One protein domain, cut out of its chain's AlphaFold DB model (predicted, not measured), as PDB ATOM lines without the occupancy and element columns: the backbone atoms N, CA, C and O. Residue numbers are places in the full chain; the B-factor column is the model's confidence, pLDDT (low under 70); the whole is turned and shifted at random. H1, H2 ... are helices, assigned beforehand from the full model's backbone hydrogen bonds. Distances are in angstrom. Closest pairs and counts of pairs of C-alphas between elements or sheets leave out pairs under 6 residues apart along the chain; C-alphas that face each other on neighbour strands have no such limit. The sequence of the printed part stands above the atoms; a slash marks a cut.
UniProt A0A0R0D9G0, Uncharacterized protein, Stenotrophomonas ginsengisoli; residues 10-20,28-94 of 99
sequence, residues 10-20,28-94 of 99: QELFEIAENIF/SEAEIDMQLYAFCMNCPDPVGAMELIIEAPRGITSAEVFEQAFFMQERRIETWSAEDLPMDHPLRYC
ATOM      1  N   GLN A  10     132.883 130.544 144.932       90.38
ATOM      2  CA  GLN A  10     133.748 131.246 143.988       90.38
ATOM      3  C   GLN A  10     134.903 130.356 143.510       90.38
ATOM      4  O   GLN A  10     135.129 130.250 142.312       90.38
ATOM      5  N   GLU A  11     135.578 129.657 144.428       90.25
ATOM      6  CA  GLU A  11     136.666 128.730 144.081       90.25
ATOM      7  C   GLU A  11     136.174 127.564 143.209       90.25
ATOM      8  O   GLU A  11     136.868 127.141 142.291       90.25
ATOM      9  N   LEU A  12     134.964 127.053 143.460       88.94
ATOM     10  CA  LEU A  12     134.367 126.003 142.625       88.94
ATOM     11  C   LEU A  12     134.037 126.488 141.218       88.94
ATOM     12  O   LEU A  12     134.230 125.749 140.255       88.94
ATOM     13  N   PHE A  13     133.552 127.721 141.099       91.31
ATOM     14  CA  PHE A  13     133.293 128.329 139.804       91.31
ATOM     15  C   PHE A  13     134.594 128.546 139.015       91.31
ATOM     16  O   PHE A  13     134.657 128.205 137.839       91.31
ATOM     17  N   GLU A  14     135.659 129.021 139.666       90.38
ATOM     18  CA  GLU A  14     136.986 129.172 139.046       90.38
ATOM     19  C   GLU A  14     137.565 127.835 138.568       90.38
ATOM     20  O   GLU A  14     138.163 127.757 137.496       90.38
ATOM     21  N   ILE A  15     137.346 126.762 139.329       90.88
ATOM     22  CA  ILE A  15     137.712 125.414 138.896       90.88
ATOM     23  C   ILE A  15     136.899 124.986 137.663       90.88
ATOM     24  O   ILE A  15     137.477 124.458 136.715       90.88
ATOM     25  N   ALA A  16     135.585 125.225 137.643       90.06
ATOM     26  CA  ALA A  16     134.758 124.912 136.478       90.06
ATOM     27  C   ALA A  16     135.220 125.684 135.228       90.06
ATOM     28  O   ALA A  16     135.279 125.112 134.142       90.06
ATOM     29  N   GLU A  17     135.612 126.952 135.371       90.38
ATOM     30  CA  GLU A  17     136.219 127.727 134.281       90.38
ATOM     31  C   GLU A  17     137.504 127.075 133.762       90.38
ATOM     32  O   GLU A  17     137.646 126.899 132.557       90.38
ATOM     33  N   ASN A  18     138.411 126.655 134.644       89.75
ATOM     34  CA  ASN A  18     139.666 126.028 134.225       89.75
ATOM     35  C   ASN A  18     139.464 124.685 133.504       89.75
ATOM     36  O   ASN A  18     140.242 124.357 132.610       89.75
ATOM     37  N   ILE A  19     138.441 123.913 133.889       87.69
ATOM     38  CA  ILE A  19     138.121 122.619 133.268       87.69
ATOM     39  C   ILE A  19     137.576 122.818 131.848       87.69
ATOM     40  O   ILE A  19     137.985 122.115 130.926       87.69
ATOM     41  N   PHE A  20     136.660 123.771 131.657       86.38
ATOM     42  CA  PHE A  20     135.962 123.961 130.379       86.38
ATOM     43  C   PHE A  20     136.671 124.929 129.430       86.38
ATOM     44  O   PHE A  20     136.579 124.779 128.213       86.38
ATOM     45  N   SER A  28     148.163 122.190 133.711       87.62
ATOM     46  CA  SER A  28     148.455 120.962 132.974       87.62
ATOM     47  C   SER A  28     147.291 119.972 133.060       87.62
ATOM     48  O   SER A  28     146.459 120.053 133.958       87.62
ATOM     49  N   GLU A  29     147.259 118.982 132.168       84.44
ATOM     50  CA  GLU A  29     146.229 117.930 132.166       84.44
ATOM     51  C   GLU A  29     146.079 117.251 133.540       84.44
ATOM     52  O   GLU A  29     144.977 117.138 134.064       84.44
ATOM     53  N   ALA A  30     147.194 116.925 134.201       85.44
ATOM     54  CA  ALA A  30     147.169 116.348 135.543       85.44
ATOM     55  C   ALA A  30     146.613 117.310 136.613       85.44
ATOM     56  O   ALA A  30     146.012 116.873 137.593       85.44
ATOM     57  N   GLU A  31     146.818 118.620 136.459       86.94
ATOM     58  CA  GLU A  31     146.236 119.628 137.351       86.94
ATOM     59  C   GLU A  31     144.746 119.832 137.069       86.94
ATOM     60  O   GLU A  31     143.986 120.028 138.016       86.94
ATOM     61  N   ILE A  32     144.318 119.733 135.807       86.94
ATOM     62  CA  ILE A  32     142.902 119.730 135.419       86.94
ATOM     63  C   ILE A  32     142.201 118.522 136.039       86.94
ATOM     64  O   ILE A  32     141.157 118.697 136.658       86.94
ATOM     65  N   ASP A  33     142.803 117.333 135.985       85.81
ATOM     66  CA  ASP A  33     142.265 116.141 136.648       85.81
ATOM     67  C   ASP A  33     142.108 116.364 138.158       85.81
ATOM     68  O   ASP A  33     141.057 116.092 138.738       85.81
ATOM     69  N   MET A  34     143.130 116.919 138.820       85.81
ATOM     70  CA  MET A  34     143.052 117.242 140.251       85.81
ATOM     71  C   MET A  34     141.957 118.265 140.565       85.81
ATOM     72  O   MET A  34     141.258 118.128 141.574       85.81
ATOM     73  N   GLN A  35     141.794 119.273 139.713       89.06
ATOM     74  CA  GLN A  35     140.741 120.274 139.836       89.06
ATOM     75  C   GLN A  35     139.355 119.660 139.621       89.06
ATOM     76  O   GLN A  35     138.455 119.918 140.418       89.06
ATOM     77  N   LEU A  36     139.199 118.773 138.640       88.50
ATOM     78  CA  LEU A  36     137.979 118.008 138.400       88.50
ATOM     79  C   LEU A  36     137.587 117.171 139.624       88.50
ATOM     80  O   LEU A  36     136.433 117.205 140.057       88.50
ATOM     81  N   TYR A  37     138.547 116.485 140.253       86.31
ATOM     82  CA  TYR A  37     138.290 115.765 141.502       86.31
ATOM     83  C   TYR A  37     137.864 116.695 142.631       86.31
ATOM     84  O   TYR A  37     136.900 116.403 143.340       86.31
ATOM     85  N   ALA A  38     138.567 117.815 142.805       88.19
ATOM     86  CA  ALA A  38     138.243 118.784 143.842       88.19
ATOM     87  C   ALA A  38     136.846 119.388 143.639       88.19
ATOM     88  O   ALA A  38     136.117 119.548 144.616       88.19
ATOM     89  N   PHE A  39     136.461 119.666 142.392       90.06
ATOM     90  CA  PHE A  39     135.131 120.138 142.026       90.06
ATOM     91  C   PHE A  39     134.055 119.131 142.422       90.06
ATOM     92  O   PHE A  39     133.217 119.434 143.268       90.06
ATOM     93  N   CYS A  40     134.133 117.911 141.882       89.50
ATOM     94  CA  CYS A  40     133.114 116.884 142.084       89.50
ATOM     95  C   CYS A  40     132.929 116.566 143.571       89.50
ATOM     96  O   CYS A  40     131.812 116.510 144.071       89.50
ATOM     97  N   MET A  41     134.025 116.440 144.317       86.81
ATOM     98  CA  MET A  41     133.988 116.124 145.749       86.81
ATOM     99  C   MET A  41     133.402 117.245 146.626       86.81
ATOM    100  O   MET A  41     133.088 117.005 147.790       86.81
ATOM    101  N   ASN A  42     133.263 118.459 146.089       88.44
ATOM    102  CA  ASN A  42     132.603 119.587 146.746       88.44
ATOM    103  C   ASN A  42     131.153 119.803 146.265       88.44
ATOM    104  O   ASN A  42     130.465 120.676 146.799       88.44
ATOM    105  N   CYS A  43     130.678 119.024 145.290       89.25
ATOM    106  CA  CYS A  43     129.289 119.046 144.843       89.25
ATOM    107  C   CYS A  43     128.394 118.182 145.753       89.25
ATOM    108  O   CYS A  43     128.875 117.233 146.376       89.25
ATOM    109  N   PRO A  44     127.078 118.471 145.817       89.31
ATOM    110  CA  PRO A  44     126.114 117.627 146.523       89.31
ATOM    111  C   PRO A  44     126.099 116.170 146.043       89.31
ATOM    112  O   PRO A  44     125.874 115.273 146.851       89.31
ATOM    113  N   ASP A  45     126.336 115.939 144.749       88.88
ATOM    114  CA  ASP A  45     126.450 114.617 144.130       88.88
ATOM    115  C   ASP A  45     127.771 114.528 143.352       88.88
ATOM    116  O   ASP A  45     127.839 114.985 142.209       88.88
ATOM    117  N   PRO A  46     128.846 113.979 143.948       88.00
ATOM    118  CA  PRO A  46     130.145 113.903 143.288       88.00
ATOM    119  C   PRO A  46     130.150 113.050 142.022       88.00
ATOM    120  O   PRO A  46     130.893 113.346 141.090       88.00
ATOM    121  N   VAL A  47     129.338 111.991 141.984       85.81
ATOM    122  CA  VAL A  47     129.243 111.103 140.818       85.81
ATOM    123  C   VAL A  47     128.465 111.804 139.715       85.81
ATOM    124  O   VAL A  47     128.972 111.925 138.604       85.81
ATOM    125  N   GLY A  48     127.301 112.369 140.044       88.81
ATOM    126  CA  GLY A  48     126.509 113.140 139.086       88.81
ATOM    127  C   GLY A  48     127.264 114.349 138.526       88.81
ATOM    128  O   GLY A  48     127.174 114.632 137.335       88.81
ATOM    129  N   ALA A  49     128.062 115.037 139.349       90.56
ATOM    130  CA  ALA A  49     128.908 116.140 138.896       90.56
ATOM    131  C   ALA A  49     129.990 115.680 137.903       90.56
ATOM    132  O   ALA A  49     130.266 116.386 136.936       90.56
ATOM    133  N   MET A  50     130.575 114.497 138.112       88.44
ATOM    134  CA  MET A  50     131.547 113.913 137.187       88.44
ATOM    135  C   MET A  50     130.887 113.521 135.860       88.44
ATOM    136  O   MET A  50     131.383 113.893 134.798       88.44
ATOM    137  N   GLU A  51     129.753 112.819 135.913       88.31
ATOM    138  CA  GLU A  51     128.975 112.443 134.726       88.31
ATOM    139  C   GLU A  51     128.565 113.676 133.915       88.31
ATOM    140  O   GLU A  51     128.747 113.701 132.702       88.31
ATOM    141  N   LEU A  52     128.111 114.739 134.585       89.62
ATOM    142  CA  LEU A  52     127.758 116.006 133.945       89.62
ATOM    143  C   LEU A  52     128.925 116.617 133.158       89.62
ATOM    144  O   LEU A  52     128.706 117.211 132.105       89.62
ATOM    145  N   ILE A  53     130.154 116.496 133.666       88.00
ATOM    146  CA  ILE A  53     131.346 117.031 133.001       88.00
ATOM    147  C   ILE A  53     131.777 116.132 131.839       88.00
ATOM    148  O   ILE A  53     132.089 116.640 130.764       88.00
ATOM    149  N   ILE A  54     131.770 114.811 132.027       85.25
ATOM    150  CA  ILE A  54     132.158 113.840 130.991       85.25
ATOM    151  C   ILE A  54     131.160 113.853 129.824       85.25
ATOM    152  O   ILE A  54     131.562 113.827 128.660       85.25
ATOM    153  N   GLU A  55     129.865 113.915 130.126       86.25
ATOM    154  CA  GLU A  55     128.773 113.909 129.146       86.25
ATOM    155  C   GLU A  55     128.312 115.320 128.751       86.25
ATOM    156  O   GLU A  55     127.275 115.490 128.102       86.25
ATOM    157  N   ALA A  56     129.089 116.340 129.120       86.56
ATOM    158  CA  ALA A  56     128.810 117.737 128.837       86.56
ATOM    159  C   ALA A  56     128.475 117.956 127.345       86.56
ATOM    160  O   ALA A  56     129.303 117.680 126.465       86.56
ATOM    161  N   PRO A  57     127.277 118.478 127.011       84.25
ATOM    162  CA  PRO A  57     126.922 118.725 125.625       84.25
ATOM    163  C   PRO A  57     127.815 119.820 125.035       84.25
ATOM    164  O   PRO A  57     128.210 120.774 125.708       84.25
ATOM    165  N   ARG A  58     128.115 119.715 123.734       79.88
ATOM    166  CA  ARG A  58     128.930 120.724 123.040       79.88
ATOM    167  C   ARG A  58     128.305 122.112 123.185       79.88
ATOM    168  O   ARG A  58     127.178 122.323 122.742       79.88
ATOM    169  N   GLY A  59     129.077 123.052 123.724       81.12
ATOM    170  CA  GLY A  59     128.659 124.441 123.915       81.12
ATOM    171  C   GLY A  59     128.025 124.742 125.273       81.12
ATOM    172  O   GLY A  59     127.616 125.882 125.470       81.12
ATOM    173  N   ILE A  60     127.960 123.772 126.194       88.94
ATOM    174  CA  ILE A  60     127.632 124.068 127.590       88.94
ATOM    175  C   ILE A  60     128.698 124.984 128.191       88.94
ATOM    176  O   ILE A  60     129.895 124.824 127.940       88.94
ATOM    177  N   THR A  61     128.257 125.959 128.971       90.25
ATOM    178  CA  THR A  61     129.151 126.862 129.689       90.25
ATOM    179  C   THR A  61     129.553 126.266 131.038       90.25
ATOM    180  O   THR A  61     128.782 125.568 131.697       90.25
ATOM    181  N   SER A  62     130.754 126.606 131.490       89.88
ATOM    182  CA  SER A  62     131.241 126.414 132.865       89.88
ATOM    183  C   SER A  62     130.220 126.861 133.921       89.88
ATOM    184  O   SER A  62     130.022 126.168 134.916       89.88
ATOM    185  N   ALA A  63     129.525 127.981 133.690       89.31
ATOM    186  CA  ALA A  63     128.462 128.473 134.565       89.31
ATOM    187  C   ALA A  63     127.255 127.532 134.624       89.31
ATOM    188  O   ALA A  63     126.767 127.236 135.712       89.31
ATOM    189  N   GLU A  64     126.786 127.026 133.484       90.88
ATOM    190  CA  GLU A  64     125.677 126.067 133.448       90.88
ATOM    191  C   GLU A  64     126.045 124.747 134.125       90.88
ATOM    192  O   GLU A  64     125.223 124.195 134.854       90.88
ATOM    193  N   VAL A  65     127.274 124.262 133.929       90.31
ATOM    194  CA  VAL A  65     127.780 123.058 134.600       90.31
ATOM    195  C   VAL A  65     127.870 123.277 136.103       90.31
ATOM    196  O   VAL A  65     127.386 122.452 136.874       90.31
ATOM    197  N   PHE A  66     128.446 124.404 136.523       90.94
ATOM    198  CA  PHE A  66     128.544 124.771 137.927       90.94
ATOM    199  C   PHE A  66     127.161 124.818 138.588       90.94
ATOM    200  O   PHE A  66     126.958 124.180 139.616       90.94
ATOM    201  N   GLU A  67     126.198 125.522 137.991       92.19
ATOM    202  CA  GLU A  67     124.845 125.632 138.542       92.19
ATOM    203  C   GLU A  67     124.146 124.265 138.584       92.19
ATOM    204  O   GLU A  67     123.579 123.902 139.613       92.19
ATOM    205  N   GLN A  68     124.234 123.468 137.515       91.00
ATOM    206  CA  GLN A  68     123.640 122.129 137.490       91.00
ATOM    207  C   GLN A  68     124.241 121.221 138.561       91.00
ATOM    208  O   GLN A  68     123.482 120.609 139.306       91.00
ATOM    209  N   ALA A  69     125.570 121.182 138.687       90.44
ATOM    210  CA  ALA A  69     126.262 120.397 139.703       90.44
ATOM    211  C   ALA A  69     125.929 120.876 141.124       90.44
ATOM    212  O   ALA A  69     125.702 120.063 142.019       90.44
ATOM    213  N   PHE A  70     125.859 122.191 141.344       87.75
ATOM    214  CA  PHE A  70     125.608 122.786 142.658       87.75
ATOM    215  C   PHE A  70     124.172 122.574 143.157       87.75
ATOM    216  O   PHE A  70     123.946 122.521 144.365       87.75
ATOM    217  N   PHE A  71     123.203 122.445 142.248       89.69
ATOM    218  CA  PHE A  71     121.792 122.209 142.574       89.69
ATOM    219  C   PHE A  71     121.363 120.738 142.489       89.69
ATOM    220  O   PHE A  71     120.171 120.444 142.617       89.69
ATOM    221  N   MET A  72     122.303 119.804 142.313       88.75
ATOM    222  CA  MET A  72     121.998 118.375 142.383       88.75
ATOM    223  C   MET A  72     121.452 117.985 143.759       88.75
ATOM    224  O   MET A  72     121.773 118.582 144.790       88.75
ATOM    225  N   GLN A  73     120.628 116.939 143.778       88.31
ATOM    226  CA  GLN A  73     120.206 116.317 145.024       88.31
ATOM    227  C   GLN A  73     121.426 115.716 145.735       88.31
ATOM    228  O   GLN A  73     122.210 115.017 145.101       88.31
ATOM    229  N   GLU A  74     121.566 115.950 147.047       86.06
ATOM    230  CA  GLU A  74     122.683 115.397 147.824       86.06
ATOM    231  C   GLU A  74     122.712 113.863 147.712       86.06
ATOM    232  O   GLU A  74     121.770 113.175 148.118       86.06
ATOM    233  N   ARG A  75     123.813 113.336 147.174       81.00
ATOM    234  CA  ARG A  75     124.139 111.911 147.125       81.00
ATOM    235  C   ARG A  75     125.598 111.750 147.496       81.00
ATOM    236  O   ARG A  75     126.499 112.183 146.785       81.00
ATOM    237  N   ARG A  76     125.840 111.127 148.644       70.69
ATOM    238  CA  ARG A  76     127.200 110.976 149.157       70.69
ATOM    239  C   ARG A  76     127.913 109.831 148.453       70.69
ATOM    240  O   ARG A  76     127.281 108.851 148.074       70.69
ATOM    241  N   ILE A  77     129.234 109.912 148.308       65.88
ATOM    242  CA  ILE A  77     130.001 108.864 147.617       65.88
ATOM    243  C   ILE A  77     129.825 107.489 148.285       65.88
ATOM    244  O   ILE A  77     129.865 106.469 147.613       65.88
ATOM    245  N   GLU A  78     129.577 107.452 149.599       68.88
ATOM    246  CA  GLU A  78     129.376 106.219 150.363       68.88
ATOM    247  C   GLU A  78     128.069 105.507 150.007       68.88
ATOM    248  O   GLU A  78     127.916 104.328 150.319       68.88
ATOM    249  N   THR A  79     127.120 106.208 149.373       71.25
ATOM    250  CA  THR A  79     125.872 105.600 148.897       71.25
ATOM    251  C   THR A  79     126.028 104.901 147.550       71.25
ATOM    252  O   THR A  79     125.109 104.200 147.140       71.25
ATOM    253  N   TRP A  80     127.168 105.071 146.876       65.06
ATOM    254  CA  TRP A  80     127.461 104.432 145.599       65.06
ATOM    255  C   TRP A  80     128.242 103.140 145.821       65.06
ATOM    256  O   TRP A  80     129.281 103.129 146.491       65.06
ATOM    257  N   SER A  81     127.755 102.032 145.261       66.69
ATOM    258  CA  SER A  81     128.544 100.807 145.226       66.69
ATOM    259  C   SER A  81     129.587 100.906 144.112       66.69
ATOM    260  O   SER A  81     129.391 101.580 143.102       66.69
ATOM    261  N   ALA A  82     130.713 100.205 144.263       62.28
ATOM    262  CA  ALA A  82     131.715 100.145 143.199       62.28
ATOM    263  C   ALA A  82     131.143  99.563 141.888       62.28
ATOM    264  O   ALA A  82     131.697  99.825 140.825       62.28
ATOM    265  N   GLU A  83     130.048  98.799 141.960       68.00
ATOM    266  CA  GLU A  83     129.348  98.220 140.807       68.00
ATOM    267  C   GLU A  83     128.517  99.257 140.037       68.00
ATOM    268  O   GLU A  83     128.349  99.101 138.830       68.00
ATOM    269  N   ASP A  84     128.080 100.335 140.696       67.25
ATOM    270  CA  ASP A  84     127.301 101.423 140.084       67.25
ATOM    271  C   ASP A  84     128.179 102.414 139.302       67.25
ATOM    272  O   ASP A  84     127.675 103.208 138.513       67.25
ATOM    273  N   LEU A  85     129.497 102.372 139.512       65.38
ATOM    274  CA  LEU A  85     130.459 103.235 138.834       65.38
ATOM    275  C   LEU A  85     131.082 102.517 137.626       65.38
ATOM    276  O   LEU A  85     131.542 101.377 137.789       65.38
ATOM    277  N   PRO A  86     131.211 103.179 136.457       67.06
ATOM    278  CA  PRO A  86     132.003 102.675 135.333       67.06
ATOM    279  C   PRO A  86     133.414 102.238 135.759       67.06
ATOM    280  O   PRO A  86     133.984 102.753 136.723       67.06
ATOM    281  N   MET A  87     133.991 101.251 135.067       66.31
ATOM    282  CA  MET A  87     135.279 100.644 135.454       66.31
ATOM    283  C   MET A  87     136.448 101.627 135.468       66.31
ATOM    284  O   MET A  87     137.356 101.493 136.286       66.31
ATOM    285  N   ASP A  88     136.396 102.591 134.568       63.66
ATOM    286  CA  ASP A  88     137.308 103.706 134.377       63.66
ATOM    287  C   ASP A  88     136.912 104.948 135.185       63.66
ATOM    288  O   ASP A  88     137.640 105.937 135.170       63.66
ATOM    289  N   HIS A  89     135.803 104.900 135.932       63.56
ATOM    290  CA  HIS A  89     135.329 106.046 136.689       63.56
ATOM    291  C   HIS A  89     136.307 106.364 137.824       63.56
ATOM    292  O   HIS A  89     136.475 105.566 138.756       63.56
ATOM    293  N   PRO A  90     136.927 107.548 137.824       63.59
ATOM    294  CA  PRO A  90     138.051 107.787 138.709       63.59
ATOM    295  C   PRO A  90     137.672 107.899 140.199       63.59
ATOM    296  O   PRO A  90     138.503 107.638 141.069       63.59
ATOM    297  N   LEU A  91     136.392 108.141 140.519       64.44
ATOM    298  CA  LEU A  91     135.878 108.030 141.895       64.44
ATOM    299  C   LEU A  91     135.957 106.613 142.493       64.44
ATOM    300  O   LEU A  91     135.929 106.490 143.715       64.44
ATOM    301  N   ARG A  92     136.161 105.551 141.692       66.88
ATOM    302  CA  ARG A  92     136.483 104.208 142.221       66.88
ATOM    303  C   ARG A  92     137.769 104.192 143.058       66.88
ATOM    304  O   ARG A  92     137.960 103.288 143.871       66.88
ATOM    305  N   TYR A  93     138.643 105.183 142.880       65.50
ATOM    306  CA  TYR A  93     139.944 105.275 143.542       65.50
ATOM    307  C   TYR A  93     139.990 106.341 144.652       65.50
ATOM    308  O   TYR A  93     141.047 106.560 145.252       65.50
ATOM    309  N   CYS A  94     138.857 106.980 144.969       56.84
ATOM    310  CA  CYS A  94     138.751 108.018 145.995       56.84
ATOM    311  C   CYS A  94     137.899 107.541 147.187       56.84
ATOM    312  O   CYS A  94     136.830 106.966 147.018       56.84
TER     313      CYS A  94
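This is residues 10 to 20 and 28 to 94 of the 99 residues of an uncharacterized protein of Stenotrophomonas ginsengisoli (UniProt A0A0R0D9G0). Four helices pack in a ring, H1 on H2, H2 on H3, H3 on H4 and H4 on H1; a long loop, residues 71 to 89, leads to short H5 near H2 and H3. The printed part has 78 residues with five named helices, H1 to H5 in order: all helix, packing mostly crossed. It is compact, radius of gyration of the C-alphas 12.0 A, spanning 30 by 28 by 24 A.

H2, residues 29 to 42, touches H1, residues 10 to 20, at a steep tilt of 43 degrees; the closest C-alphas, of Leu 12 and Phe 39, are 5.9 A apart. H2, with residues 36 to 40 alone, touches H3, residues 46 to 54, as a hairpin; the closest C-alphas, of Cys 40 and Pro 46, are 4.4 A apart. H3 and H4, residues 62 to 70, form a hairpin at a shallow tilt of 25 degrees; the closest C-alphas, of Ala 49 and Ala 69, are 5.1 A apart. H1 to H4 have every O i to N i+4 pair within hydrogen-bond range; H5, residues 90 to 93, is too short for one.

H2 is 20.0 A long, H1 15.6 A. C-alpha 29 is at (146.229, 117.930, 132.166), C-alpha 93 at (139.944, 105.275, 143.542).

Residues 21 to 27 are cut out, C-alphas 20 and 28 being 13.1 A apart. The link H4 to H5 is long. Residues 77 to 78 and 80 to 94 are under pLDDT 70.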